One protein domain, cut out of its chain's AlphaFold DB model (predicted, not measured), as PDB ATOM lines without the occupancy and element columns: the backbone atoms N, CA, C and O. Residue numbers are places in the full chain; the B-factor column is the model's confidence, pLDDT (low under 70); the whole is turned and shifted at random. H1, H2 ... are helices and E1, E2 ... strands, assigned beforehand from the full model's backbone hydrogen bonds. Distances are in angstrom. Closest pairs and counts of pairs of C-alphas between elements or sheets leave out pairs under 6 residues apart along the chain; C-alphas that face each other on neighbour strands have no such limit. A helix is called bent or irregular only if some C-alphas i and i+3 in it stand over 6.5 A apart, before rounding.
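This is residues 10 to 207 of the 207 residues of an uncharacterized protein of Fistulifera solaris (UniProt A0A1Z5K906). A five-stranded sheet, E4 E5 E6 E7 E10, stands in the middle, and a small sheet, E1 E2 E3, is partly face to face with it. Helices H2 and H3 graze the small sheet, H1 lies at the same end of the domain, and H4, the long helix H5 and the hairpin E8 E9 make the opposite end. The printed part has 198 residues, with five named helices and ten named strands in the order H1 E1 H2 E2 H3 E3 E4 E5 E6 E7 E8 E9 H4 E10 H5. The larger sheet is mixed and the small one parallel; the class is mixed, helices and strands, with under half of the residues in named elements. The whole is compact, with a radius of gyration of the C-alphas of 16.5 A and a rounded outline of 47 by 39 by 36 A.

E4, residues 87 to 89, E5, 107 to 110, E6, 119 to 124, and E7, 130 to 135, form a meander of three hairpins, each strand the antiparallel neighbour of the one before. N 88 and O 108, N 109 and O 120, and N 121 and O 133 are each 2.8 A apart. E10, residues 174 to 177, is parallel to E7, with N 176 and O 132 at 2.8 A. From edge to edge the strands' lines turn by 89 degrees. E1, residues 26 to 28, H2, 38 to 45, and E2, 50 to 54, form a strand-helix-strand unit, two parallel neighbour strands with a helix between; E2, H3, residues 67 to 71, and E3, 74 to 76, form another, and both crossovers are right-handed. N 52 and O 27 are 2.8 A apart, as are N 76 and O 53. The closest C-alphas of E2 and E6, His 54 and Ile 119, are 7.3 A apart. H4, residues 157 to 167, only grazes the larger sheet, with residues 163 to 167. H5, residues 190 to 206, touches H4 with residues 201 to 205 alone, at a shallow tilt of 18 degrees, opposite ways; the closest C-alphas, Arg 157 and Leu 204, are 5.5 A apart. E8, residues 139 to 141, and E9, 146 to 148, form a hairpin, with N 148 and O 139 at 2.8 A; C-alphas Thr 148 and Ala 200, the closest of E9 and H5, are 4.2 A apart. H1, residues 10 to 19, touches no helix. Every O i to N i+4 pair is within hydrogen-bond range in H1 and H2, against 6 of 7 in H4, 9 of 13 in H5 and 0 of 1 in H3, where 2 of 2 O i to N i+3 pairs are.

H1 begins at C-alpha 10, (-11.451, -49.162, -49.572). E6 spans 16.8 A from C-alpha 119, (8.872, -42.344, -33.171), and E7 15.8 A. H4 spans 14.5 A, and H5 25.1 A to C-alpha 206, (1.406, -33.742, -12.918). H5 is only just irregular: C-alphas 197 and 200 are 6.6 A apart.

The C-alphas of Pro 21 and Asn 206, the two farthest apart, are 48.1 A from each other. The printed part has no cut; the links E2 to H3, E4 to E5 and E10 to H5 are long. The mean pLDDT of the printed part is 94.1, and residues 79 to 80 and 207 are under 70.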
ATOM      1  N   SER A  10     -11.320 -50.625 -49.534       96.25
ATOM      2  CA  SER A  10     -11.451 -49.162 -49.572       96.25
ATOM      3  C   SER A  10     -10.147 -48.448 -49.215       96.25
ATOM      4  O   SER A  10      -9.780 -47.478 -49.873       96.25
ATOM      5  N   ALA A  11      -9.418 -48.941 -48.208       96.06
ATOM      6  CA  ALA A  11      -8.129 -48.375 -47.823       96.06
ATOM      7  C   ALA A  11      -7.089 -48.604 -48.927       96.06
ATOM      8  O   ALA A  11      -6.377 -47.675 -49.303       96.06
ATOM      9  N   ILE A  12      -7.046 -49.811 -49.505       96.88
ATOM     10  CA  ILE A  12      -6.147 -50.140 -50.621       96.88
ATOM     11  C   ILE A  12      -6.409 -49.202 -51.797       96.88
ATOM     12  O   ILE A  12      -5.463 -48.667 -52.373       96.88
ATOM     13  N   GLN A  13      -7.679 -48.971 -52.140       97.25
ATOM     14  CA  GLN A  13      -8.054 -48.058 -53.214       97.25
ATOM     15  C   GLN A  13      -7.611 -46.621 -52.919       97.25
ATOM     16  O   GLN A  13      -7.044 -45.977 -53.799       97.25
ATOM     17  N   ALA A  14      -7.822 -46.134 -51.693       96.69
ATOM     18  CA  ALA A  14      -7.395 -44.798 -51.294       96.69
ATOM     19  C   ALA A  14      -5.870 -44.640 -51.402       96.69
ATOM     20  O   ALA A  14      -5.399 -43.724 -52.074       96.69
ATOM     21  N   VAL A  15      -5.092 -45.574 -50.848       96.50
ATOM     22  CA  VAL A  15      -3.623 -45.548 -50.935       96.50
ATOM     23  C   VAL A  15      -3.160 -45.612 -52.392       96.50
ATOM     24  O   VAL A  15      -2.368 -44.775 -52.823       96.50
ATOM     25  N   THR A  16      -3.709 -46.539 -53.178       97.00
ATOM     26  CA  THR A  16      -3.370 -46.703 -54.602       97.00
ATOM     27  C   THR A  16      -3.701 -45.447 -55.414       97.00
ATOM     28  O   THR A  16      -2.957 -45.088 -56.320       97.00
ATOM     29  N   SER A  17      -4.788 -44.736 -55.092       97.69
ATOM     30  CA  SER A  17      -5.146 -43.493 -55.791       97.69
ATOM     31  C   SER A  17      -4.166 -42.342 -55.544       97.69
ATOM     32  O   SER A  17      -4.033 -41.474 -56.401       97.69
ATOM     33  N   LEU A  18      -3.473 -42.344 -54.400       96.44
ATOM     34  CA  LEU A  18      -2.510 -41.305 -54.021       96.44
ATOM     35  C   LEU A  18      -1.077 -41.648 -54.436       96.44
ATOM     36  O   LEU A  18      -0.291 -40.755 -54.728       96.44
ATOM     37  N   THR A  19      -0.736 -42.934 -54.431       96.38
ATOM     38  CA  THR A  19       0.648 -43.420 -54.583       96.38
ATOM     39  C   THR A  19       0.877 -44.187 -55.886       96.38
ATOM     40  O   THR A  19       2.008 -44.489 -56.247       96.38
ATOM     41  N   GLY A  20      -0.190 -44.469 -56.637       96.81
ATOM     42  CA  GLY A  20      -0.140 -45.305 -57.828       96.81
ATOM     43  C   GLY A  20      -0.194 -46.808 -57.511       96.81
ATOM     44  O   GLY A  20      -0.306 -47.218 -56.354       96.81
ATOM     45  N   PRO A  21      -0.139 -47.665 -58.549       94.62
ATOM     46  CA  PRO A  21      -0.305 -49.116 -58.411       94.62
ATOM     47  C   PRO A  21       0.809 -49.800 -57.609       94.62
ATOM     48  O   PRO A  21       0.570 -50.874 -57.054       94.62
ATOM     49  N   HIS A  22       1.993 -49.181 -57.546       94.94
ATOM     50  CA  HIS A  22       3.148 -49.673 -56.793       94.94
ATOM     51  C   HIS A  22       3.053 -49.388 -55.288       94.94
ATOM     52  O   HIS A  22       3.780 -50.008 -54.522       94.94
ATOM     53  N   GLY A  23       2.121 -48.531 -54.857       96.19
ATOM     54  CA  GLY A  23       1.994 -48.147 -53.456       96.19
ATOM     55  C   GLY A  23       3.034 -47.108 -53.015       96.19
ATOM     56  O   GLY A  23       3.795 -46.598 -53.836       96.19
ATOM     57  N   PRO A  24       3.042 -46.748 -51.721       96.62
ATOM     58  CA  PRO A  24       4.073 -45.893 -51.145       96.62
ATOM     59  C   PRO A  24       5.410 -46.636 -51.032       96.62
ATOM     60  O   PRO A  24       5.422 -47.848 -50.847       96.62
ATOM     61  N   ASP A  25       6.523 -45.899 -51.034       97.00
ATOM     62  CA  ASP A  25       7.855 -46.486 -50.812       97.00
ATOM     63  C   ASP A  25       8.091 -46.873 -49.343       97.00
ATOM     64  O   ASP A  25       8.773 -47.848 -49.051       97.00
ATOM     65  N   TYR A  26       7.499 -46.126 -48.403       98.00
ATOM     66  CA  TYR A  26       7.720 -46.315 -46.966       98.00
ATOM     67  C   TYR A  26       6.418 -46.414 -46.169       98.00
ATOM     68  O   TYR A  26       5.448 -45.690 -46.435       98.00
ATOM     69  N   MET A  27       6.430 -47.246 -45.128       98.06
ATOM     70  CA  MET A  27       5.462 -47.277 -44.030       98.06
ATOM     71  C   MET A  27       6.207 -47.031 -42.720       98.06
ATOM     72  O   MET A  27       6.991 -47.871 -42.299       98.06
ATOM     73  N   VAL A  28       5.964 -45.891 -42.078       98.50
ATOM     74  CA  VAL A  28       6.525 -45.584 -40.756       98.50
ATOM     75  C   VAL A  28       5.550 -46.082 -39.700       98.50
ATOM     76  O   VAL A  28       4.436 -45.575 -39.647       98.50
ATOM     77  N   LEU A  29       5.958 -47.052 -38.891       98.38
ATOM     78  CA  LEU A  29       5.189 -47.579 -37.766       98.38
ATOM     79  C   LEU A  29       5.605 -46.821 -36.501       98.38
ATOM     80  O   LEU A  29       6.733 -46.986 -36.035       98.38
ATOM     81  N   THR A  30       4.750 -45.932 -35.991       97.94
ATOM     82  CA  THR A  30       5.163 -44.959 -34.966       97.94
ATOM     83  C   THR A  30       5.383 -45.575 -33.592       97.94
ATOM     84  O   THR A  30       6.247 -45.103 -32.858       97.94
ATOM     85  N   HIS A  31       4.649 -46.628 -33.246       96.62
ATOM     86  CA  HIS A  31       4.839 -47.428 -32.037       96.62
ATOM     87  C   HIS A  31       4.099 -48.756 -32.163       96.62
ATOM     88  O   HIS A  31       3.294 -48.952 -33.074       96.62
ATOM     89  N   VAL A  32       4.363 -49.669 -31.230       95.94
ATOM     90  CA  VAL A  32       3.794 -51.025 -31.215       95.94
ATOM     91  C   VAL A  32       2.263 -51.066 -31.342       95.94
ATOM     92  O   VAL A  32       1.767 -51.921 -32.071       95.94
ATOM     93  N   ASP A  33       1.509 -50.151 -30.719       94.38
ATOM     94  CA  ASP A  33       0.031 -50.177 -30.768       94.38
ATOM     95  C   ASP A  33      -0.551 -50.031 -32.190       94.38
ATOM     96  O   ASP A  33      -1.609 -50.594 -32.477       94.38
ATOM     97  N   ASP A  34       0.152 -49.335 -33.090       93.94
ATOM     98  CA  ASP A  34      -0.339 -48.940 -34.419       93.94
ATOM     99  C   ASP A  34       0.352 -49.707 -35.559       93.94
ATOM    100  O   ASP A  34       0.721 -49.169 -36.608       93.94
ATOM    101  N   THR A  35       0.510 -51.012 -35.340       96.19
ATOM    102  CA  THR A  35       1.157 -51.944 -36.277       96.19
ATOM    103  C   THR A  35       0.197 -52.941 -36.925       96.19
ATOM    104  O   THR A  35       0.598 -53.729 -37.778       96.19
ATOM    105  N   ALA A  36      -1.087 -52.933 -36.567       92.62
ATOM    106  CA  ALA A  36      -2.041 -53.929 -37.045       92.62
ATOM    107  C   ALA A  36      -2.106 -54.019 -38.587       92.62
ATOM    108  O   ALA A  36      -2.277 -53.033 -39.290       92.62
ATOM    109  N   ASP A  37      -2.051 -55.235 -39.133       96.31
ATOM    110  CA  ASP A  37      -2.045 -55.498 -40.582       96.31
ATOM    111  C   ASP A  37      -0.816 -54.972 -41.364       96.31
ATOM    112  O   ASP A  37      -0.833 -55.030 -42.599       96.31
ATOM    113  N   HIS A  38       0.264 -54.520 -40.708       97.38
ATOM    114  CA  HIS A  38       1.489 -54.053 -41.390       97.38
ATOM    115  C   HIS A  38       2.003 -55.052 -42.437       97.38
ATOM    116  O   HIS A  38       2.278 -54.665 -43.575       97.38
ATOM    117  N   GLN A  39       2.013 -56.348 -42.104       97.25
ATOM    118  CA  GLN A  39       2.442 -57.411 -43.014       97.25
ATOM    119  C   GLN A  39       1.553 -57.513 -44.262       97.25
ATOM    120  O   GLN A  39       2.059 -57.633 -45.370       97.25
ATOM    121  N   LYS A  40       0.225 -57.388 -44.125       97.75
ATOM    122  CA  LYS A  40      -0.692 -57.457 -45.280       97.75
ATOM    123  C   LYS A  40      -0.457 -56.306 -46.252       97.75
ATOM    124  O   LYS A  40      -0.572 -56.476 -47.464       97.75
ATOM    125  N   TRP A  41      -0.156 -55.123 -45.721       97.81
ATOM    126  CA  TRP A  41       0.204 -53.968 -46.533       97.81
ATOM    127  C   TRP A  41       1.558 -54.146 -47.222       97.81
ATOM    128  O   TRP A  41       1.651 -53.841 -48.413       97.81
ATOM    129  N   ALA A  42       2.563 -54.666 -46.510       97.19
ATOM    130  CA  ALA A  42       3.865 -55.009 -47.083       97.19
ATOM    131  C   ALA A  42       3.707 -56.013 -48.234       97.19
ATOM    132  O   ALA A  42       4.126 -55.729 -49.353       97.19
ATOM    133  N   ASP A  43       2.977 -57.109 -48.015       97.38
ATOM    134  CA  ASP A  43       2.708 -58.130 -49.033       97.38
ATOM    135  C   ASP A  43       1.987 -57.547 -50.260       97.38
ATOM    136  O   ASP A  43       2.279 -57.905 -51.402       97.38
ATOM    137  N   ARG A  44       1.043 -56.615 -50.051       97.25
ATOM    138  CA  ARG A  44       0.266 -55.987 -51.132       97.25
ATOM    139  C   ARG A  44       1.116 -55.119 -52.056       97.25
ATOM    140  O   ARG A  44       0.797 -55.038 -53.247       97.25
ATOM    141  N   PHE A  45       2.114 -54.431 -51.516       97.50
ATOM    142  CA  PHE A  45       2.947 -53.474 -52.251       97.50
ATOM    143  C   PHE A  45       4.401 -53.932 -52.398       97.50
ATOM    144  O   PHE A  45       5.268 -53.159 -52.810       97.50
ATOM    145  N   ALA A  46       4.674 -55.205 -52.119       96.00
ATOM    146  CA  ALA A  46       5.963 -55.816 -52.378       96.00
ATOM    147  C   ALA A  46       6.331 -55.726 -53.878       96.00
ATOM    148  O   ALA A  46       5.454 -55.825 -54.744       96.00
ATOM    149  N   PRO A  47       7.623 -55.564 -54.213       95.50
ATOM    150  CA  PRO A  47       8.767 -55.417 -53.305       95.50
ATOM    151  C   PRO A  47       9.062 -53.952 -52.919       95.50
ATOM    152  O   PRO A  47      10.152 -53.664 -52.437       95.50
ATOM    153  N   HIS A  48       8.156 -53.015 -53.210       96.56
ATOM    154  CA  HIS A  48       8.441 -51.579 -53.152       96.56
ATOM    155  C   HIS A  48       8.302 -50.993 -51.750       96.56
ATOM    156  O   HIS A  48       9.122 -50.172 -51.352       96.56
ATOM    157  N   LEU A  49       7.274 -51.411 -51.013       97.69
ATOM    158  CA  LEU A  49       6.995 -50.870 -49.691       97.69
ATOM    159  C   LEU A  49       7.976 -51.409 -48.645       97.69
ATOM    160  O   LEU A  49       8.012 -52.609 -48.389       97.69
ATOM    161  N   GLN A  50       8.696 -50.502 -47.989       98.38
ATOM    162  CA  GLN A  50       9.568 -50.791 -46.854       98.38
ATOM    163  C   GLN A  50       8.926 -50.312 -45.550       98.38
ATOM    164  O   GLN A  50       8.539 -49.146 -45.421       98.38
ATOM    165  N   ARG A  51       8.809 -51.200 -44.564       98.50
ATOM    166  CA  ARG A  51       8.378 -50.858 -43.207       98.50
ATOM    167  C   ARG A  51       9.562 -50.334 -42.411       98.50
ATOM    168  O   ARG A  51      10.659 -50.885 -42.470       98.50
ATOM    169  N   ILE A  52       9.306 -49.279 -41.652       98.62
ATOM    170  CA  ILE A  52      10.250 -48.672 -40.727       98.62
ATOM    171  C   ILE A  52       9.676 -48.805 -39.325       98.62
ATOM    172  O   ILE A  52       8.560 -48.345 -39.082       98.62
ATOM    173  N   PHE A  53      10.438 -49.404 -38.416       98.50
ATOM    174  CA  PHE A  53      10.045 -49.578 -37.019       98.50
ATOM    175  C   PHE A  53      11.242 -49.388 -36.094       98.50
ATOM    176  O   PHE A  53      12.386 -49.464 -36.536       98.50
ATOM    177  N   HIS A  54      11.000 -49.131 -34.812       98.19
ATOM    178  CA  HIS A  54      12.066 -48.922 -33.842       98.19
ATOM    179  C   HIS A  54      12.229 -50.133 -32.923       98.19
ATOM    180  O   HIS A  54      11.282 -50.584 -32.284       98.19
ATOM    181  N   SER A  55      13.466 -50.604 -32.781       97.31
ATOM    182  CA  SER A  55      13.827 -51.773 -31.959       97.31
ATOM    183  C   SER A  55      13.441 -51.655 -30.479       97.31
ATOM    184  O   SER A  55      13.217 -52.659 -29.811       97.31
ATOM    185  N   GLY A  56      13.312 -50.429 -29.967       96.38
ATOM    186  CA  GLY A  56      12.830 -50.146 -28.607       96.38
ATOM    187  C   GLY A  56      11.434 -50.705 -28.287       96.38
ATOM    188  O   GLY A  56      11.134 -50.901 -27.114       96.38
ATOM    189  N   ASP A  57      10.622 -51.003 -29.305       97.12
ATOM    190  CA  ASP A  57       9.290 -51.605 -29.162       97.12
ATOM    191  C   ASP A  57       9.268 -53.114 -29.462       97.12
ATOM    192  O   ASP A  57       8.203 -53.715 -29.598       97.12
ATOM    193  N   LEU A  58      10.437 -53.753 -29.549       96.56
ATOM    194  CA  LEU A  58      10.571 -55.204 -29.673       96.56
ATOM    195  C   LEU A  58      10.684 -55.892 -28.301       96.56
ATOM    196  O   LEU A  58      10.725 -55.260 -27.239       96.56
ATOM    197  N   GLY A  59      10.736 -57.227 -28.313       94.56
ATOM    198  CA  GLY A  59      10.951 -58.045 -27.120       94.56
ATOM    199  C   GLY A  59       9.923 -57.765 -26.011       94.56
ATOM    200  O   GLY A  59       8.723 -57.871 -26.265       94.56
ATOM    201  N   PRO A  60      10.342 -57.406 -24.779       93.56
ATOM    202  CA  PRO A  60       9.416 -57.179 -23.665       93.56
ATOM    203  C   PRO A  60       8.499 -55.960 -23.863       93.56
ATOM    204  O   PRO A  60       7.503 -55.836 -23.153       93.56
ATOM    205  N   HIS A  61       8.831 -55.071 -24.801       94.75
ATOM    206  CA  HIS A  61       8.033 -53.896 -25.144       94.75
ATOM    207  C   HIS A  61       7.137 -54.130 -26.367       94.75
ATOM    208  O   HIS A  61       6.307 -53.283 -26.680       94.75
ATOM    209  N   ASN A  62       7.211 -55.313 -26.985       95.31
ATOM    210  CA  ASN A  62       6.224 -55.765 -27.955       95.31
ATOM    211  C   ASN A  62       5.052 -56.451 -27.239       95.31
ATOM    212  O   ASN A  62       4.914 -57.676 -27.256       95.31
ATOM    213  N   TRP A  63       4.192 -55.676 -26.579       94.44
ATOM    214  CA  TRP A  63       3.047 -56.240 -25.849       94.44
ATOM    215  C   TRP A  63       1.941 -56.801 -26.752       94.44
ATOM    216  O   TRP A  63       1.056 -57.500 -26.255       94.44
ATOM    217  N   LEU A  64       1.991 -56.545 -28.064       94.06
ATOM    218  CA  LEU A  64       1.134 -57.227 -29.038       94.06
ATOM    219  C   LEU A  64       1.620 -58.648 -29.356       94.06
ATOM    220  O   LEU A  64       0.833 -59.466 -29.830       94.06
ATOM    221  N   GLY A  65       2.892 -58.954 -29.081       94.56
ATOM    222  CA  GLY A  65       3.493 -60.259 -29.347       94.56
ATOM    223  C   GLY A  65       3.651 -60.577 -30.836       94.56
ATOM    224  O   GLY A  65       3.821 -61.745 -31.187       94.56
ATOM    225  N   ASP A  66       3.581 -59.572 -31.713       95.75
ATOM    226  CA  ASP A  66       3.787 -59.758 -33.147       95.75
ATOM    227  C   ASP A  66       5.285 -59.809 -33.461       95.75
ATOM    228  O   ASP A  66       5.939 -58.781 -33.640       95.75
ATOM    229  N   THR A  67       5.841 -61.016 -33.516       94.56
ATOM    230  CA  THR A  67       7.270 -61.226 -33.790       94.56
ATOM    231  C   THR A  67       7.672 -60.811 -35.205       94.56
ATOM    232  O   THR A  67       8.856 -60.627 -35.454       94.56
ATOM    233  N   THR A  68       6.725 -60.618 -36.133       95.81
ATOM    234  CA  THR A  68       7.047 -60.188 -37.509       95.81
ATOM    235  C   THR A  68       7.545 -58.742 -37.581       95.81
ATOM    236  O   THR A  68       8.079 -58.324 -38.606       95.81
ATOM    237  N   LEU A  69       7.417 -57.974 -36.491       96.56
ATOM    238  CA  LEU A  69       8.023 -56.648 -36.349       96.56
ATOM    239  C   LEU A  69       9.558 -56.691 -36.276       96.56
ATOM    240  O   LEU A  69      10.202 -55.674 -36.520       96.56
ATOM    241  N   GLU A  70      10.150 -57.848 -35.965       95.38
ATOM    242  CA  GLU A  70      11.605 -58.051 -36.012       95.38
ATOM    243  C   GLU A  70      12.124 -58.144 -37.459       95.38
ATOM    244  O   GLU A  70      13.289 -57.849 -37.715       95.38
ATOM    245  N   ASP A  71      11.244 -58.479 -38.409       95.50
ATOM    246  CA  ASP A  71      11.559 -58.699 -39.826       95.50
ATOM    247  C   ASP A  71      11.209 -57.488 -40.716       95.50
ATOM    248  O   ASP A  71      11.024 -57.629 -41.929       95.50
ATOM    249  N   VAL A  72      11.052 -56.292 -40.139       97.94
ATOM    250  CA  VAL A  72      10.814 -55.074 -40.932       97.94
ATOM    251  C   VAL A  72      12.031 -54.724 -41.787       97.94
ATOM    252  O   VAL A  72      13.177 -54.987 -41.430       97.94
ATOM    253  N   GLU A  73      11.789 -54.079 -42.925       98.38
ATOM    254  CA  GLU A  73      12.840 -53.790 -43.901       98.38
ATOM    255  C   GLU A  73      13.862 -52.765 -43.381       98.38
ATOM    256  O   GLU A  73      15.022 -52.781 -43.798       98.38
ATOM    257  N   ILE A  74      13.438 -51.868 -42.485       98.31
ATOM    258  CA  ILE A  74      14.279 -50.840 -41.872       98.31
ATOM    259  C   ILE A  74      14.007 -50.819 -40.366       98.31
ATOM    260  O   ILE A  74      13.046 -50.210 -39.892       98.31
ATOM    261  N   LEU A  75      14.886 -51.463 -39.604       98.00
ATOM    262  CA  LEU A  75      14.848 -51.421 -38.149       98.00
ATOM    263  C   LEU A  75      15.744 -50.289 -37.636       98.00
ATOM    264  O   LEU A  75      16.944 -50.254 -37.904       98.00
ATOM    265  N   LEU A  76      15.149 -49.344 -36.914       97.62
ATOM    266  CA  LEU A  76      15.867 -48.256 -36.264       97.62
ATOM    267  C   LEU A  76      16.421 -48.738 -34.924       97.62
ATOM    268  O   LEU A  76      15.707 -49.307 -34.089       97.62
ATOM    269  N   GLU A  77      17.698 -48.465 -34.715       91.00
ATOM    270  CA  GLU A  77      18.435 -48.811 -33.510       91.00
ATOM    271  C   GLU A  77      19.072 -47.541 -32.956       91.00
ATOM    272  O   GLU A  77      19.692 -46.785 -33.701       91.00
ATOM    273  N   ASP A  78      18.848 -47.290 -31.668       79.38
ATOM    274  CA  ASP A  78      19.605 -46.414 -30.767       79.38
ATOM    275  C   ASP A  78      18.685 -45.964 -29.626       79.38
ATOM    276  O   ASP A  78      17.476 -45.800 -29.785       79.38
ATOM    277  N   ALA A  79      19.264 -45.707 -28.455       66.94
ATOM    278  CA  ALA A  79      18.541 -45.026 -27.390       66.94
ATOM    279  C   ALA A  79      18.556 -43.507 -27.625       66.94
ATOM    280  O   ALA A  79      19.571 -42.926 -28.023       66.94
ATOM    281  N   SER A  80      17.437 -42.847 -27.328       67.56
ATOM    282  CA  SER A  80      17.385 -41.387 -27.248       67.56
ATOM    283  C   SER A  80      18.413 -40.848 -26.263       67.56
ATOM    284  O   SER A  80      18.544 -41.347 -25.143       67.56
ATOM    285  N   SER A  81      19.081 -39.765 -26.652       72.44
ATOM    286  CA  SER A  81      19.822 -38.938 -25.707       72.44
ATOM    287  C   SER A  81      18.853 -38.077 -24.890       72.44
ATOM    288  O   SER A  81      17.882 -37.517 -25.406       72.44
ATOM    289  N   LEU A  82      19.133 -37.911 -23.594       72.44
ATOM    290  CA  LEU A  82      18.419 -36.929 -22.775       72.44
ATOM    291  C   LEU A  82      18.816 -35.487 -23.103       72.44
ATOM    292  O   LEU A  82      18.058 -34.588 -22.747       72.44
ATOM    293  N   ASP A  83      19.848 -35.263 -23.916       81.44
ATOM    294  CA  ASP A  83      20.312 -33.924 -24.299       81.44
ATOM    295  C   ASP A  83      19.730 -33.465 -25.643       81.44
ATOM    296  O   ASP A  83      19.202 -32.365 -25.745       81.44
ATOM    297  N   GLU A  84      19.653 -34.350 -26.644       88.31
ATOM    298  CA  GLU A  84      19.210 -34.006 -28.009       88.31
ATOM    299  C   GLU A  84      18.229 -35.039 -28.582       88.31
ATOM    300  O   GLU A  84      18.151 -36.164 -28.094       88.31
ATOM    301  N   LEU A  85      17.444 -34.647 -29.592       93.25
ATOM    302  CA  LEU A  85      16.573 -35.573 -30.317       93.25
ATOM    303  C   LEU A  85      17.410 -36.456 -31.250       93.25
ATOM    304  O   LEU A  85      18.174 -35.948 -32.070       93.25
ATOM    305  N   THR A  86      17.224 -37.773 -31.173       95.69
ATOM    306  CA  THR A  86      17.788 -38.700 -32.160       95.69
ATOM    307  C   THR A  86      16.957 -38.628 -33.440       95.69
ATOM    308  O   THR A  86      15.738 -38.797 -33.396       95.69
ATOM    309  N   VAL A  87      17.604 -38.382 -34.581       96.12
ATOM    310  CA  VAL A  87      16.934 -38.209 -35.878       96.12
ATOM    311  C   VAL A  87      17.491 -39.188 -36.910       96.12
ATOM    312  O   VAL A  87      18.697 -39.432 -36.955       96.12
ATOM    313  N   PHE A  88      16.624 -39.711 -37.774       97.19
ATOM    314  CA  PHE A  88      16.958 -40.621 -38.865       97.19
ATOM    315  C   PHE A  88      16.368 -40.131 -40.192       97.19
ATOM    316  O   PHE A  88      15.304 -39.515 -40.241       97.19
ATOM    317  N   SER A  89      17.042 -40.431 -41.299       96.88
ATOM    318  CA  SER A  89      16.420 -40.415 -42.624       96.88
ATOM    319  C   SER A  89      15.488 -41.620 -42.800       96.88
ATOM    320  O   SER A  89      15.620 -42.615 -42.093       96.88
ATOM    321  N   LEU A  90      14.581 -41.564 -43.783       97.00
ATOM    322  CA  LEU A  90      13.654 -42.672 -44.074       97.00
ATOM    323  C   LEU A  90      14.351 -43.993 -44.430       97.00
ATOM    324  O   LEU A  90      13.776 -45.048 -44.230       97.00
ATOM    325  N   ASN A  91      15.598 -43.956 -44.899       96.06
ATOM    326  CA  ASN A  91      16.399 -45.159 -45.146       96.06
ATOM    327  C   ASN A  91      17.062 -45.742 -43.875       96.06
ATOM    328  O   ASN A  91      17.959 -46.572 -43.986       96.06
ATOM    329  N   GLY A  92      16.716 -45.239 -42.687       96.38
ATOM    330  CA  GLY A  92      17.257 -45.679 -41.397       96.38
ATOM    331  C   GLY A  92      18.605 -45.074 -41.002       96.38
ATOM    332  O   GLY A  92      19.106 -45.341 -39.915       96.38
ATOM    333  N   THR A  93      19.211 -44.222 -41.835       95.44
ATOM    334  CA  THR A  93      20.503 -43.607 -41.492       95.44
ATOM    335  C   THR A  93      20.317 -42.497 -40.462       95.44
ATOM    336  O   THR A  93      19.558 -41.556 -40.701       95.44
ATOM    337  N   LYS A  94      21.050 -42.555 -39.344       94.25
ATOM    338  CA  LYS A  94      21.075 -41.490 -38.331       94.25
ATOM    339  C   LYS A  94      21.585 -40.174 -38.917       94.25
ATOM    340  O   LYS A  94      22.522 -40.152 -39.718       94.25
ATOM    341  N   ARG A  95      20.981 -39.057 -38.514       90.88
ATOM    342  CA  ARG A  95      21.297 -37.718 -39.015       90.88
ATOM    343  C   ARG A  95      21.332 -36.688 -37.907       90.88
ATOM    344  O   ARG A  95      20.616 -36.780 -36.919       90.88
ATOM    345  N   HIS A  96      22.138 -35.662 -38.140       87.62
ATOM    346  CA  HIS A  96      22.122 -34.443 -37.351       87.62
ATOM    347  C   HIS A  96      21.300 -33.385 -38.088       87.62
ATOM    348  O   HIS A  96      21.523 -33.148 -39.281       87.62
ATOM    349  N   VAL A  97      20.354 -32.750 -37.397       84.31
ATOM    350  CA  VAL A  97      19.559 -31.651 -37.955       84.31
ATOM    351  C   VAL A  97      20.135 -30.341 -37.444       84.31
ATOM    352  O   VAL A  97      20.125 -30.080 -36.249       84.31
ATOM    353  N   LEU A  98      20.666 -29.533 -38.361       79.06
ATOM    354  CA  LEU A  98      21.209 -28.212 -38.033       79.06
ATOM    355  C   LEU A  98      20.113 -27.143 -37.975       79.06
ATOM    356  O   LEU A  98      20.190 -26.237 -37.153       79.06
ATOM    357  N   ASP A  99      19.103 -27.254 -38.843       89.56
ATOM    358  CA  ASP A  99      17.966 -26.336 -38.889       89.56
ATOM    359  C   ASP A  99      16.708 -27.046 -39.424       89.56
ATOM    360  O   ASP A  99      16.659 -27.513 -40.569       89.56
ATOM    361  N   TRP A 100      15.670 -27.110 -38.587       91.19
ATOM    362  CA  TRP A 100      14.359 -27.666 -38.932       91.19
ATOM    363  C   TRP A 100      13.637 -26.869 -40.025       91.19
ATOM    364  O   TRP A 100      12.802 -27.419 -40.741       91.19
ATOM    365  N   ALA A 101      13.923 -25.572 -40.162       86.31
ATOM    366  CA  ALA A 101      13.277 -24.706 -41.140       86.31
ATOM    367  C   ALA A 101      13.736 -24.976 -42.580       86.31
ATOM    368  O   ALA A 101      12.944 -24.791 -43.508       86.31
ATOM    369  N   THR A 102      14.982 -25.422 -42.765       84.94
ATOM    370  CA  THR A 102      15.588 -25.664 -44.085       84.94
ATOM    371  C   THR A 102      15.577 -27.128 -44.508       84.94
ATOM    372  O   THR A 102      16.024 -27.450 -45.605       84.94
ATOM    373  N   LEU A 103      15.106 -28.030 -43.647       89.88
ATOM    374  CA  LEU A 103      15.062 -29.455 -43.945       89.88
ATOM    375  C   LEU A 103      14.072 -29.728 -45.087       89.88
ATOM    376  O   LEU A 103      12.899 -29.384 -44.970       89.88
ATOM    377  N   THR A 104      14.536 -30.316 -46.189       88.50
ATOM    378  CA  THR A 104      13.699 -30.609 -47.368       88.50
ATOM    379  C   THR A 104      13.152 -32.029 -47.355       88.50
ATOM    380  O   THR A 104      12.003 -32.253 -47.722       88.50
ATOM    381  N   GLU A 105      13.967 -32.979 -46.902       92.69
ATOM    382  CA  GLU A 105      13.583 -34.384 -46.826       92.69
ATOM    383  C   GLU A 105      12.836 -34.681 -45.523       92.69
ATOM    384  O   GLU A 105      13.191 -34.133 -44.473       92.69
ATOM    385  N   PRO A 106      11.829 -35.567 -45.553       96.00
ATOM    386  CA  PRO A 106      11.217 -36.068 -44.334       96.00
ATOM    387  C   PRO A 106      12.242 -36.807 -43.460       96.00
ATOM    388  O   PRO A 106      13.128 -37.511 -43.957       96.00
ATOM    389  N   VAL A 107      12.094 -36.664 -42.144       97.50
ATOM    390  CA  VAL A 107      12.947 -37.325 -41.150       97.50
ATOM    391  C   VAL A 107      12.126 -37.917 -40.023       97.50
ATOM    392  O   VAL A 107      11.088 -37.382 -39.632       97.50
ATOM    393  N   ILE A 108      12.633 -39.012 -39.483       98.31
ATOM    394  CA  ILE A 108      12.081 -39.701 -38.329       98.31
ATOM    395  C   ILE A 108      12.790 -39.181 -37.088       98.31
ATOM    396  O   ILE A 108      14.007 -39.024 -37.083       98.31
ATOM    397  N   ILE A 109      12.033 -38.916 -36.036       97.69
ATOM    398  CA  ILE A 109      12.514 -38.431 -34.749       97.69
ATOM    399  C   ILE A 109      12.177 -39.507 -33.726       97.69
ATOM    400  O   ILE A 109      11.016 -39.890 -33.613       97.69
ATOM    401  N   HIS A 110      13.162 -39.996 -32.975       97.62
ATOM    402  CA  HIS A 110      12.884 -40.876 -31.841       97.62
ATOM    403  C   HIS A 110      12.224 -40.063 -30.732       97.62
ATOM    404  O   HIS A 110      12.761 -39.047 -30.288       97.62
ATOM    405  N   THR A 111      11.040 -40.496 -30.313       96.62
ATOM    406  CA  THR A 111      10.206 -39.810 -29.331       96.62
ATOM    407  C   THR A 111       9.758 -40.759 -28.217       96.62
ATOM    408  O   THR A 111       8.559 -40.996 -28.057       96.62
ATOM    409  N   PRO A 112      10.689 -41.305 -27.412       95.88
ATOM    410  CA  PRO A 112      10.358 -42.297 -26.404       95.88
ATOM    411  C   PRO A 112       9.559 -41.690 -25.254       95.88
ATOM    412  O   PRO A 112       9.709 -40.513 -24.898       95.88
ATOM    413  N   GLY A 113       8.751 -42.538 -24.630       94.75
ATOM    414  CA  GLY A 113       7.952 -42.198 -23.463       94.75
ATOM    415  C   GLY A 113       6.579 -42.851 -23.509       94.75
ATOM    416  O   GLY A 113       6.242 -43.577 -22.578       94.75
ATOM    417  N   HIS A 114       5.832 -42.676 -24.609       95.44
ATOM    418  CA  HIS A 114       4.594 -43.442 -24.834       95.44
ATOM    419  C   HIS A 114       4.911 -44.941 -24.889       95.44
ATOM    420  O   HIS A 114       4.440 -45.719 -24.068       95.44
ATOM    421  N   SER A 115       5.857 -45.306 -25.743       96.06
ATOM    422  CA  SER A 115       6.596 -46.565 -25.704       96.06
ATOM    423  C   SER A 115       8.106 -46.278 -25.769       96.06
ATOM    424  O   SER A 115       8.503 -45.154 -26.114       96.06
ATOM    425  N   PRO A 116       8.992 -47.225 -25.413       95.88
ATOM    426  CA  PRO A 116      10.436 -47.001 -25.526       95.88
ATOM    427  C   PRO A 116      10.906 -46.812 -26.978       95.88
ATOM    428  O   PRO A 116      11.896 -46.121 -27.221       95.88
ATOM    429  N   GLY A 117      10.198 -47.393 -27.948       96.56
ATOM    430  CA  GLY A 117      10.451 -47.269 -29.379       96.56
ATOM    431  C   GLY A 117       9.606 -46.225 -30.107       96.56
ATOM    432  O   GLY A 117       9.758 -46.103 -31.314       96.56
ATOM    433  N   SER A 118       8.761 -45.450 -29.422       97.06
ATOM    434  CA  SER A 118       7.909 -44.448 -30.079       97.06
ATOM    435  C   SER A 118       8.716 -43.487 -30.961       97.06
ATOM    436  O   SER A 118       9.710 -42.917 -30.510       97.06
ATOM    437  N   ILE A 119       8.275 -43.269 -32.199       98.06
ATOM    438  CA  ILE A 119       8.872 -42.344 -33.171       98.06
ATOM    439  C   ILE A 119       7.825 -41.381 -33.741       98.06
ATOM    440  O   ILE A 119       6.638 -41.681 -33.816       98.06
ATOM    441  N   SER A 120       8.286 -40.223 -34.205       98.31
ATOM    442  CA  SER A 120       7.503 -39.236 -34.951       98.31
ATOM    443  C   SER A 120       8.101 -39.022 -36.341       98.31
ATOM    444  O   SER A 120       9.309 -39.159 -36.527       98.31
ATOM    445  N   LEU A 121       7.291 -38.625 -37.323       98.44
ATOM    446  CA  LEU A 121       7.754 -38.228 -38.655       98.44
ATOM    447  C   LEU A 121       7.561 -36.723 -38.842       98.44
ATOM    448  O   LEU A 121       6.441 -36.218 -38.801       98.44
ATOM    449  N   PHE A 122       8.645 -36.006 -39.115       98.25
ATOM    450  CA  PHE A 122       8.592 -34.609 -39.525       98.25
ATOM    451  C   PHE A 122       8.724 -34.496 -41.042       98.25
ATOM    452  O   PHE A 122       9.665 -35.019 -41.640       98.25
ATOM    453  N   HIS A 123       7.795 -33.774 -41.664       96.62
ATOM    454  CA  HIS A 123       7.806 -33.509 -43.095       96.62
ATOM    455  C   HIS A 123       7.588 -32.023 -43.383       96.62
ATOM    456  O   HIS A 123       6.546 -31.444 -43.063       96.62
ATOM    457  N   ASN A 124       8.567 -31.407 -44.043       94.94
ATOM    458  CA  ASN A 124       8.444 -30.059 -44.576       94.94
ATOM    459  C   ASN A 124       7.742 -30.105 -45.941       94.94
ATOM    460  O   ASN A 124       8.383 -30.238 -46.980       94.94
ATOM    461  N   ALA A 125       6.416 -29.979 -45.937       90.88
ATOM    462  CA  ALA A 125       5.579 -29.986 -47.138       90.88
ATOM    463  C   ALA A 125       5.563 -28.632 -47.884       90.88
ATOM    464  O   ALA A 125       4.726 -28.413 -48.761       90.88
ATOM    465  N   GLY A 126       6.450 -27.696 -47.528       87.06
ATOM    466  CA  GLY A 126       6.604 -26.400 -48.184       87.06
ATOM    467  C   GLY A 126       6.637 -25.218 -47.214       87.06
ATOM    468  O   GLY A 126       6.590 -25.361 -45.993       87.06
ATOM    469  N   ALA A 127       6.689 -24.004 -47.773       82.38
ATOM    470  CA  ALA A 127       6.958 -22.775 -47.019       82.38
ATOM    471  C   ALA A 127       6.061 -22.594 -45.775       82.38
ATOM    472  O   ALA A 127       6.559 -22.246 -44.703       82.38
ATOM    473  N   SER A 128       4.761 -22.880 -45.900       85.00
ATOM    474  CA  SER A 128       3.756 -22.668 -44.851       85.00
ATOM    475  C   SER A 128       3.219 -23.948 -44.203       85.00
ATOM    476  O   SER A 128       2.383 -23.852 -43.306       85.00
ATOM    477  N   CYS A 129       3.652 -25.132 -44.648       93.06
ATOM    478  CA  CYS A 129       3.111 -26.402 -44.172       93.06
ATOM    479  C   CYS A 129       4.242 -27.337 -43.753       93.06
ATOM    480  O   CYS A 129       4.911 -27.937 -44.588       93.06
ATOM    481  N   LYS A 130       4.441 -27.459 -42.444       96.19
ATOM    482  CA  LYS A 130       5.388 -28.387 -41.828       96.19
ATOM    483  C   LYS A 130       4.595 -29.297 -40.904       96.19
ATOM    484  O   LYS A 130       3.965 -28.814 -39.962       96.19
ATOM    485  N   ILE A 131       4.549 -30.579 -41.231       97.69
ATOM    486  CA  ILE A 131       3.677 -31.556 -40.585       97.69
ATOM    487  C   ILE A 131       4.525 -32.408 -39.649       97.69
ATOM    488  O   ILE A 131       5.553 -32.944 -40.060       97.69
ATOM    489  N   LEU A 132       4.079 -32.527 -38.404       98.31
ATOM    490  CA  LEU A 132       4.574 -33.503 -37.449       98.31
ATOM    491  C   LEU A 132       3.528 -34.608 -37.308       98.31
ATOM    492  O   LEU A 132       2.457 -34.370 -36.750       98.31
ATOM    493  N   PHE A 133       3.836 -35.799 -37.811       98.50
ATOM    494  CA  PHE A 133       3.096 -37.004 -37.465       98.50
ATOM    495  C   PHE A 133       3.658 -37.542 -36.155       98.50
ATOM    496  O   PHE A 133       4.818 -37.946 -36.113       98.50
ATOM    497  N   SER A 134       2.881 -37.470 -35.081       98.00
ATOM    498  CA  SER A 134       3.385 -37.617 -33.710       98.00
ATOM    499  C   SER A 134       3.130 -38.986 -33.074       98.00
ATOM    500  O   SER A 134       3.513 -39.182 -31.916       98.00
ATOM    501  N   GLY A 135       2.451 -39.899 -33.781       96.50
ATOM    502  CA  GLY A 135       1.860 -41.093 -33.164       96.50
ATOM    503  C   GLY A 135       1.022 -40.681 -31.950       96.50
ATOM    504  O   GLY A 135       0.318 -39.662 -31.999       96.50
ATOM    505  N   ASP A 136       1.201 -41.381 -30.835       95.50
ATOM    506  CA  ASP A 136       0.574 -41.048 -29.551       95.50
ATOM    507  C   ASP A 136       1.440 -40.182 -28.617       95.50
ATOM    508  O   ASP A 136       1.086 -39.927 -27.464       95.50
ATOM    509  N   THR A 137       2.549 -39.625 -29.115       95.44
ATOM    510  CA  THR A 137       3.408 -38.744 -28.304       95.44
ATOM    511  C   THR A 137       2.708 -37.427 -27.950       95.44
ATOM    512  O   THR A 137       2.903 -36.892 -26.855       95.44
ATOM    513  N   TYR A 138       1.933 -36.871 -28.890       97.19
ATOM    514  CA  TYR A 138       1.356 -35.530 -28.779       97.19
ATOM    515  C   TYR A 138       0.141 -35.345 -29.690       97.19
ATOM    516  O   TYR A 138       0.256 -35.493 -30.904       97.19
ATOM    517  N   ALA A 139      -1.009 -34.966 -29.133       96.94
ATOM    518  CA  ALA A 139      -2.268 -34.868 -29.876       96.94
ATOM    519  C   ALA A 139      -3.179 -33.747 -29.366       96.94
ATOM    520  O   ALA A 139      -3.014 -33.257 -28.250       96.94
ATOM    521  N   PHE A 140      -4.191 -33.367 -30.153       97.38
ATOM    522  CA  PHE A 140      -5.286 -32.522 -29.671       97.38
ATOM    523  C   PHE A 140      -6.491 -33.368 -29.260       97.38
ATOM    524  O   PHE A 140      -6.979 -34.199 -30.030       97.38
ATOM    525  N   SER A 141      -7.016 -33.117 -28.061       95.12
ATOM    526  CA  SER A 141      -8.251 -33.733 -27.586       95.12
ATOM    527  C   SER A 141      -9.417 -32.759 -27.708       95.12
ATOM    528  O   SER A 141      -9.462 -31.729 -27.038       95.12
ATOM    529  N   THR A 142     -10.426 -33.119 -28.500       93.25
ATOM    530  CA  THR A 142     -11.689 -32.363 -28.593       93.25
ATOM    531  C   THR A 142     -12.546 -32.501 -27.334       93.25
ATOM    532  O   THR A 142     -13.360 -31.627 -27.052       93.25
ATOM    533  N   ARG A 143     -12.336 -33.556 -26.533       90.94
ATOM    534  CA  ARG A 143     -13.047 -33.771 -25.262       90.94
ATOM    535  C   ARG A 143     -12.657 -32.740 -24.207       90.94
ATOM    536  O   ARG A 143     -13.519 -32.250 -23.487       90.94
ATOM    537  N   THR A 144     -11.363 -32.451 -24.086       91.56
ATOM    538  CA  THR A 144     -10.826 -31.480 -23.115       91.56
ATOM    539  C   THR A 144     -10.462 -30.146 -23.760       91.56
ATOM    540  O   THR A 144     -10.001 -29.247 -23.061       91.56
ATOM    541  N   ASN A 145     -10.648 -30.019 -25.079       94.06
ATOM    542  CA  ASN A 145     -10.297 -28.858 -25.896       94.06
ATOM    543  C   ASN A 145      -8.861 -28.356 -25.643       94.06
ATOM    544  O   ASN A 145      -8.615 -27.157 -25.524       94.06
ATOM    545  N   THR A 146      -7.925 -29.290 -25.486       95.75
ATOM    546  CA  THR A 146      -6.532 -29.037 -25.096       95.75
ATOM    547  C   THR A 146      -5.602 -30.055 -25.749       95.75
ATOM    548  O   THR A 146      -6.030 -31.146 -26.139       95.75
ATOM    549  N   MET A 147      -4.325 -29.693 -25.876       97.25
ATOM    550  CA  MET A 147      -3.280 -30.636 -26.270       97.25
ATOM    551  C   MET A 147      -3.011 -31.633 -25.139       97.25
ATOM    552  O   MET A 147      -3.063 -31.264 -23.965       97.25
ATOM    553  N   THR A 148      -2.715 -32.879 -25.499       95.94
ATOM    554  CA  THR A 148      -2.503 -34.000 -24.580       95.94
ATOM    555  C   THR A 148      -1.298 -34.837 -24.996       95.94
ATOM    556  O   THR A 148      -0.984 -34.939 -26.184       95.94
ATOM    557  N   GLY A 149      -0.626 -35.420 -24.002       94.62
ATOM    558  CA  GLY A 149       0.407 -36.446 -24.191       94.62
ATOM    559  C   GLY A 149      -0.079 -37.854 -23.837       94.62
ATOM    560  O   GLY A 149       0.740 -38.739 -23.640       94.62
ATOM    561  N   PHE A 150      -1.390 -38.056 -23.660       92.19
ATOM    562  CA  PHE A 150      -1.984 -39.353 -23.311       92.19
ATOM    563  C   PHE A 150      -1.314 -40.069 -22.111       92.19
ATOM    564  O   PHE A 150      -1.036 -41.265 -22.171       92.19
ATOM    565  N   PRO A 151      -1.144 -39.406 -20.945       89.62
ATOM    566  CA  PRO A 151      -0.371 -39.932 -19.805       89.62
ATOM    567  C   PRO A 151      -0.879 -41.269 -19.242       89.62
ATOM    568  O   PRO A 151      -0.173 -41.920 -18.483       89.62
ATOM    569  N   ARG A 152      -2.128 -41.657 -19.527       87.69
ATOM    570  CA  ARG A 152      -2.718 -42.919 -19.046       87.69
ATOM    571  C   ARG A 152      -2.328 -44.130 -19.886       87.69
ATOM    572  O   ARG A 152      -2.558 -45.246 -19.435       87.69
ATOM    573  N   TYR A 153      -1.816 -43.892 -21.087       84.44
ATOM    574  CA  TYR A 153      -1.499 -44.920 -22.071       84.44
ATOM    575  C   TYR A 153       0.009 -45.013 -22.344       84.44
ATOM    576  O   TYR A 153       0.434 -45.968 -22.976       84.44
ATOM    577  N   GLY A 154       0.809 -44.077 -21.817       82.38
ATOM    578  CA  GLY A 154       2.263 -44.086 -21.954       82.38
ATOM    579  C   GLY A 154       2.997 -44.928 -20.903       82.38
ATOM    580  O   GLY A 154       2.582 -45.024 -19.746       82.38
ATOM    581  N   HIS A 155       4.129 -45.493 -21.310       90.19
ATOM    582  CA  HIS A 155       5.017 -46.347 -20.523       90.19
ATOM    583  C   HIS A 155       5.860 -45.562 -19.499       90.19
ATOM    584  O   HIS A 155       5.978 -45.966 -18.344       90.19
ATOM    585  N   ASP A 156       6.439 -44.426 -19.899       94.06
ATOM    586  CA  ASP A 156       7.232 -43.535 -19.045       94.06
ATOM    587  C   ASP A 156       6.882 -42.066 -19.311       94.06
ATOM    588  O   ASP A 156       7.410 -41.405 -20.207       94.06
ATOM    589  N   ARG A 157       6.011 -41.528 -18.457       94.50
ATOM    590  CA  ARG A 157       5.528 -40.141 -18.531       94.50
ATOM    591  C   ARG A 157       6.629 -39.110 -18.303       94.50
ATOM    592  O   ARG A 157       6.584 -38.024 -18.878       94.50
ATOM    593  N   THR A 158       7.613 -39.428 -17.458       94.12
ATOM    594  CA  THR A 158       8.706 -38.495 -17.151       94.12
ATOM    595  C   THR A 158       9.619 -38.361 -18.357       94.12
ATOM    596  O   THR A 158       9.996 -37.246 -18.723       94.12
ATOM    597  N   LEU A 159       9.950 -39.486 -18.993       94.50
ATOM    598  CA  LEU A 159      10.688 -39.492 -20.247       94.50
ATOM    599  C   LEU A 159       9.887 -38.801 -21.351       94.50
ATOM    600  O   LEU A 159      10.416 -37.896 -21.989       94.50
ATOM    601  N   GLN A 160       8.598 -39.123 -21.494       95.81
ATOM    602  CA  GLN A 160       7.731 -38.497 -22.493       95.81
ATOM    603  C   GLN A 160       7.672 -36.975 -22.339       95.81
ATOM    604  O   GLN A 160       7.735 -36.261 -23.332       95.81
ATOM    605  N   ALA A 161       7.601 -36.452 -21.110       95.69
ATOM    606  CA  ALA A 161       7.609 -35.010 -20.870       95.69
ATOM    607  C   ALA A 161       8.916 -34.347 -21.332       95.69
ATOM    608  O   ALA A 161       8.875 -33.271 -21.926       95.69
ATOM    609  N   LYS A 162      10.069 -34.982 -21.078       95.25
ATOM    610  CA  LYS A 162      11.386 -34.486 -21.523       95.25
ATOM    611  C   LYS A 162      11.531 -34.558 -23.042       95.25
ATOM    612  O   LYS A 162      12.047 -33.631 -23.657       95.25
ATOM    613  N   THR A 163      11.058 -35.645 -23.643       95.50
ATOM    614  CA  THR A 163      11.002 -35.823 -25.095       95.50
ATOM    615  C   THR A 163      10.121 -34.755 -25.738       95.50
ATOM    616  O   THR A 163      10.545 -34.089 -26.679       95.50
ATOM    617  N   LEU A 164       8.910 -34.555 -25.206       96.06
ATOM    618  CA  LEU A 164       7.949 -33.593 -25.729       96.06
ATOM    619  C   LEU A 164       8.486 -32.164 -25.643       96.06
ATOM    620  O   LEU A 164       8.314 -31.409 -26.589       96.06
ATOM    621  N   GLU A 165       9.172 -31.799 -24.558       95.56
ATOM    622  CA  GLU A 165       9.776 -30.469 -24.405       95.56
ATOM    623  C   GLU A 165      10.685 -30.116 -25.588       95.56
ATOM    624  O   GLU A 165      10.523 -29.052 -26.175       95.56
ATOM    625  N   LYS A 166      11.534 -31.052 -26.022       94.94
ATOM    626  CA  LYS A 166      12.377 -30.876 -27.216       94.94
ATOM    627  C   LYS A 166      11.591 -30.959 -28.519       94.94
ATOM    628  O   LYS A 166      11.888 -30.253 -29.476       94.94
ATOM    629  N   LEU A 167      10.602 -31.851 -28.587       95.69
ATOM    630  CA  LEU A 167       9.780 -32.030 -29.784       95.69
ATOM    631  C   LEU A 167       8.995 -30.756 -30.122       95.69
ATOM    632  O   LEU A 167       8.788 -30.457 -31.293       95.69
ATOM    633  N   LEU A 168       8.589 -29.982 -29.112       95.25
ATOM    634  CA  LEU A 168       7.887 -28.711 -29.293       95.25
ATOM    635  C   LEU A 168       8.767 -27.598 -29.898       95.25
ATOM    636  O   LEU A 168       8.213 -26.660 -30.480       95.25
ATOM    637  N   ASP A 169      10.096 -27.738 -29.840       94.00
ATOM    638  CA  ASP A 169      11.054 -26.851 -30.517       94.00
ATOM    639  C   ASP A 169      11.216 -27.179 -32.014       94.00
ATOM    640  O   ASP A 169      11.781 -26.388 -32.777       94.00
ATOM    641  N   VAL A 170      10.689 -28.319 -32.482       94.88
ATOM    642  CA  VAL A 170      10.642 -28.641 -33.914       94.88
ATOM    643  C   VAL A 170       9.719 -27.651 -34.628       94.88
ATOM    644  O   VAL A 170       8.608 -27.348 -34.186       94.88
ATOM    645  N   ASN A 171      10.162 -27.156 -35.786       93.44
ATOM    646  CA  ASN A 171       9.455 -26.132 -36.555       93.44
ATOM    647  C   ASN A 171       8.239 -26.692 -37.323       93.44
ATOM    648  O   ASN A 171       8.194 -26.631 -38.548       93.44
ATOM    649  N   PHE A 172       7.248 -27.265 -36.638       95.88
ATOM    650  CA  PHE A 172       5.996 -27.723 -37.249       95.88
ATOM    651  C   PHE A 172       4.879 -26.673 -37.146       95.88
ATOM    652  O   PHE A 172       4.781 -25.899 -36.188       95.88
ATOM    653  N   THR A 173       3.982 -26.700 -38.129       96.25
ATOM    654  CA  THR A 173       2.764 -25.881 -38.199       96.25
ATOM    655  C   THR A 173       1.490 -26.715 -38.103       96.25
ATOM    656  O   THR A 173       0.424 -26.159 -37.859       96.25
ATOM    657  N   VAL A 174       1.576 -28.029 -38.316       97.44
ATOM    658  CA  VAL A 174       0.460 -28.973 -38.198       97.44
ATOM    659  C   VAL A 174       0.929 -30.185 -37.404       97.44
ATOM    660  O   VAL A 174       2.002 -30.714 -37.681       97.44
ATOM    661  N   VAL A 175       0.118 -30.634 -36.449       97.88
ATOM    662  CA  VAL A 175       0.291 -31.920 -35.756       97.88
ATOM    663  C   VAL A 175      -0.771 -32.884 -36.266       97.88
ATOM    664  O   VAL A 175      -1.946 -32.520 -36.314       97.88
ATOM    665  N   ALA A 176      -0.363 -34.091 -36.646       97.69
ATOM    666  CA  ALA A 176      -1.218 -35.175 -37.119       97.69
ATOM    667  C   ALA A 176      -0.950 -36.433 -36.269       97.69
ATOM    668  O   ALA A 176      -0.020 -37.178 -36.570       97.69
ATOM    669  N   PRO A 177      -1.702 -36.645 -35.179       97.19
ATOM    670  CA  PRO A 177      -1.448 -37.756 -34.267       97.19
ATOM    671  C   PRO A 177      -2.041 -39.079 -34.772       97.19
ATOM    672  O   PRO A 177      -2.924 -39.061 -35.635       97.19
ATOM    673  N   GLY A 178      -1.592 -40.196 -34.191       92.38
ATOM    674  CA  GLY A 178      -2.207 -41.520 -34.366       92.38
ATOM    675  C   GLY A 178      -3.611 -41.552 -33.755       92.38
ATOM    676  O   GLY A 178      -4.594 -41.861 -34.434       92.38
ATOM    677  N   HIS A 179      -3.733 -41.066 -32.513       92.62
ATOM    678  CA  HIS A 179      -5.012 -40.873 -31.830       92.62
ATOM    679  C   HIS A 179      -5.355 -39.407 -31.531       92.62
ATOM    680  O   HIS A 179      -4.511 -38.536 -31.342       92.62
ATOM    681  N   GLY A 180      -6.654 -39.119 -31.417       93.25
ATOM    682  CA  GLY A 180      -7.160 -37.765 -31.189       93.25
ATOM    683  C   GLY A 180      -7.418 -37.028 -32.499       93.25
ATOM    684  O   GLY A 180      -7.954 -37.604 -33.443       93.25
ATOM    685  N   HIS A 181      -7.117 -35.730 -32.540       96.69
ATOM    686  CA  HIS A 181      -7.404 -34.895 -33.704       96.69
ATOM    687  C   HIS A 181      -6.173 -34.121 -34.177       96.69
ATOM    688  O   HIS A 181      -5.389 -33.650 -33.346       96.69
ATOM    689  N   PRO A 182      -6.028 -33.914 -35.499       97.06
ATOM    690  CA  PRO A 182      -5.037 -32.995 -36.025       97.06
ATOM    691  C   PRO A 182      -5.236 -31.574 -35.496       97.06
ATOM    692  O   PRO A 182      -6.367 -31.105 -35.335       97.06
ATOM    693  N   ARG A 183      -4.127 -30.862 -35.287       96.88
ATOM    694  CA  ARG A 183      -4.129 -29.450 -34.892       96.88
ATOM    695  C   ARG A 183      -3.346 -28.624 -35.894       96.88
ATOM    696  O   ARG A 183      -2.154 -28.835 -36.092       96.88
ATOM    697  N   ASP A 184      -4.039 -27.673 -36.508       96.56
ATOM    698  CA  ASP A 184      -3.456 -26.699 -37.422       96.56
ATOM    699  C   ASP A 184      -3.150 -25.387 -36.685       96.56
ATOM    700  O   ASP A 184      -4.051 -24.767 -36.110       96.56
ATOM    701  N   TYR A 185      -1.881 -24.985 -36.701       96.06
ATOM    702  CA  TYR A 185      -1.379 -23.736 -36.130       96.06
ATOM    703  C   TYR A 185      -1.101 -22.668 -37.198       96.06
ATOM    704  O   TYR A 185      -0.643 -21.572 -36.870       96.06
ATOM    705  N   ARG A 186      -1.348 -22.945 -38.484       95.00
ATOM    706  CA  ARG A 186      -1.137 -21.963 -39.556       95.00
ATOM    707  C   ARG A 186      -2.055 -20.760 -39.353       95.00
ATOM    708  O   ARG A 186      -3.253 -20.902 -39.131       95.00
ATOM    709  N   GLY A 187      -1.479 -19.563 -39.437       92.81
ATOM    710  CA  GLY A 187      -2.203 -18.308 -39.206       92.81
ATOM    711  C   GLY A 187      -2.536 -18.022 -37.737       92.81
ATOM    712  O   GLY A 187      -3.159 -17.002 -37.459       92.81
ATOM    713  N   MET A 188      -2.120 -18.882 -36.802       94.75
ATOM    714  CA  MET A 188      -2.188 -18.595 -35.372       94.75
ATOM    715  C   MET A 188      -1.016 -17.703 -34.961       94.75
ATOM    716  O   MET A 188       0.107 -17.879 -35.438       94.75
ATOM    717  N   ASP A 189      -1.261 -16.756 -34.059       94.94
ATOM    718  CA  ASP A 189      -0.189 -15.976 -33.459       94.94
ATOM    719  C   ASP A 189       0.709 -16.857 -32.568       94.94
ATOM    720  O   ASP A 189       0.274 -17.852 -31.981       94.94
ATOM    721  N   LEU A 190       1.994 -16.499 -32.480       90.06
ATOM    722  CA  LEU A 190       2.992 -17.308 -31.771       90.06
ATOM    723  C   LEU A 190       2.711 -17.421 -30.272       90.06
ATOM    724  O   LEU A 190       2.996 -18.460 -29.681       90.06
ATOM    725  N   GLN A 191       2.153 -16.373 -29.661       93.56
ATOM    726  CA  GLN A 191       1.836 -16.387 -28.238       93.56
ATOM    727  C   GLN A 191       0.762 -17.438 -27.952       93.56
ATOM    728  O   GLN A 191       0.981 -18.330 -27.134       93.56
ATOM    729  N   ARG A 192      -0.350 -17.393 -28.685       94.50
ATOM    730  CA  ARG A 192      -1.437 -18.360 -28.570       94.50
ATOM    731  C   ARG A 192      -0.989 -19.774 -28.914       94.50
ATOM    732  O   ARG A 192      -1.374 -20.706 -28.213       94.50
ATOM    733  N   ARG A 193      -0.152 -19.950 -29.950       93.62
ATOM    734  CA  ARG A 193       0.448 -21.260 -30.257       93.62
ATOM    735  C   ARG A 193       1.168 -21.785 -29.026       93.62
ATOM    736  O   ARG A 193       0.849 -22.875 -28.573       93.62
ATOM    737  N   ASN A 194       2.089 -21.004 -28.465       92.12
ATOM    738  CA  ASN A 194       2.883 -21.422 -27.315       92.12
ATOM    739  C   ASN A 194       2.006 -21.720 -26.090       92.12
ATOM    740  O   ASN A 194       2.239 -22.719 -25.419       92.12
ATOM    741  N   GLU A 195       0.963 -20.927 -25.837       94.44
ATOM    742  CA  GLU A 195      -0.020 -21.201 -24.782       94.44
ATOM    743  C   GLU A 195      -0.748 -22.542 -24.992       94.44
ATOM    744  O   GLU A 195      -0.947 -23.277 -24.023       94.44
ATOM    745  N   GLU A 196      -1.091 -22.898 -26.237       95.31
ATOM    746  CA  GLU A 196      -1.726 -24.179 -26.579       95.31
ATOM    747  C   GLU A 196      -0.780 -25.389 -26.473       95.31
ATOM    748  O   GLU A 196      -1.275 -26.501 -26.291       95.31
ATOM    749  N   LEU A 197       0.548 -25.215 -26.551       91.75
ATOM    750  CA  LEU A 197       1.509 -26.330 -26.444       91.75
ATOM    751  C   LEU A 197       1.724 -26.808 -24.993       91.75
ATOM    752  O   LEU A 197       1.991 -27.983 -24.741       91.75
ATOM    753  N   LEU A 198       1.591 -25.908 -24.016       89.94
ATOM    754  CA  LEU A 198       1.925 -26.170 -22.607       89.94
ATOM    755  C   LEU A 198       1.032 -27.181 -21.857       89.94
ATOM    756  O   LEU A 198       1.552 -27.840 -20.949       89.94
ATOM    757  N   PRO A 199      -0.285 -27.310 -22.128       95.44
ATOM    758  CA  PRO A 199      -1.157 -28.216 -21.386       95.44
ATOM    759  C   PRO A 199      -0.685 -29.672 -21.379       95.44
ATOM    760  O   PRO A 199      -0.700 -30.281 -20.315       95.44
ATOM    761  N   ALA A 200      -0.184 -30.195 -22.503       95.50
ATOM    762  CA  ALA A 200       0.310 -31.572 -22.585       95.50
ATOM    763  C   ALA A 200       1.536 -31.810 -21.686       95.50
ATOM    764  O   ALA A 200       1.608 -32.812 -20.980       95.50
ATOM    765  N   LEU A 201       2.474 -30.856 -21.632       95.06
ATOM    766  CA  LEU A 201       3.625 -30.934 -20.722       95.06
ATOM    767  C   LEU A 201       3.190 -30.914 -19.255       95.06
ATOM    768  O   LEU A 201       3.720 -31.662 -18.435       95.06
ATOM    769  N   LYS A 202       2.218 -30.061 -18.907       94.38
ATOM    770  CA  LYS A 202       1.659 -30.012 -17.549       94.38
ATOM    771  C   LYS A 202       0.928 -31.304 -17.203       94.38
ATOM    772  O   LYS A 202       1.033 -31.761 -16.071       94.38
ATOM    773  N   GLU A 203       0.200 -31.873 -18.155       94.81
ATOM    774  CA  GLU A 203      -0.497 -33.144 -18.002       94.81
ATOM    775  C   GLU A 203       0.493 -34.284 -17.713       94.81
ATOM    776  O   GLU A 203       0.319 -34.993 -16.727       94.81
ATOM    777  N   LEU A 204       1.564 -34.413 -18.503       94.75
ATOM    778  CA  LEU A 204       2.578 -35.461 -18.319       94.75
ATOM    779  C   LEU A 204       3.375 -35.317 -17.013       94.75
ATOM    780  O   LEU A 204       3.752 -36.319 -16.413       94.75
ATOM    781  N   ARG A 205       3.636 -34.080 -16.565       94.06
ATOM    782  CA  ARG A 205       4.409 -33.801 -15.338       94.06
ATOM    783  C   ARG A 205       3.595 -33.959 -14.048       94.06
ATOM    784  O   ARG A 205       4.193 -34.193 -13.002       94.06
ATOM    785  N   ASN A 206       2.272 -33.784 -14.106       87.56
ATOM    786  CA  ASN A 206       1.406 -33.742 -12.918       87.56
ATOM    787  C   ASN A 206       0.443 -34.931 -12.787       87.56
ATOM    788  O   ASN A 206      -0.155 -35.093 -11.722       87.56
ATOM    789  N   GLY A 207       0.223 -35.701 -13.856       66.56
ATOM    790  CA  GLY A 207      -0.540 -36.953 -13.805       66.56
ATOM    791  C   GLY A 207       0.262 -38.061 -13.153       66.56
ATOM    792  O   GLY A 207      -0.354 -38.978 -12.565       66.56
TER     793      GLY A 207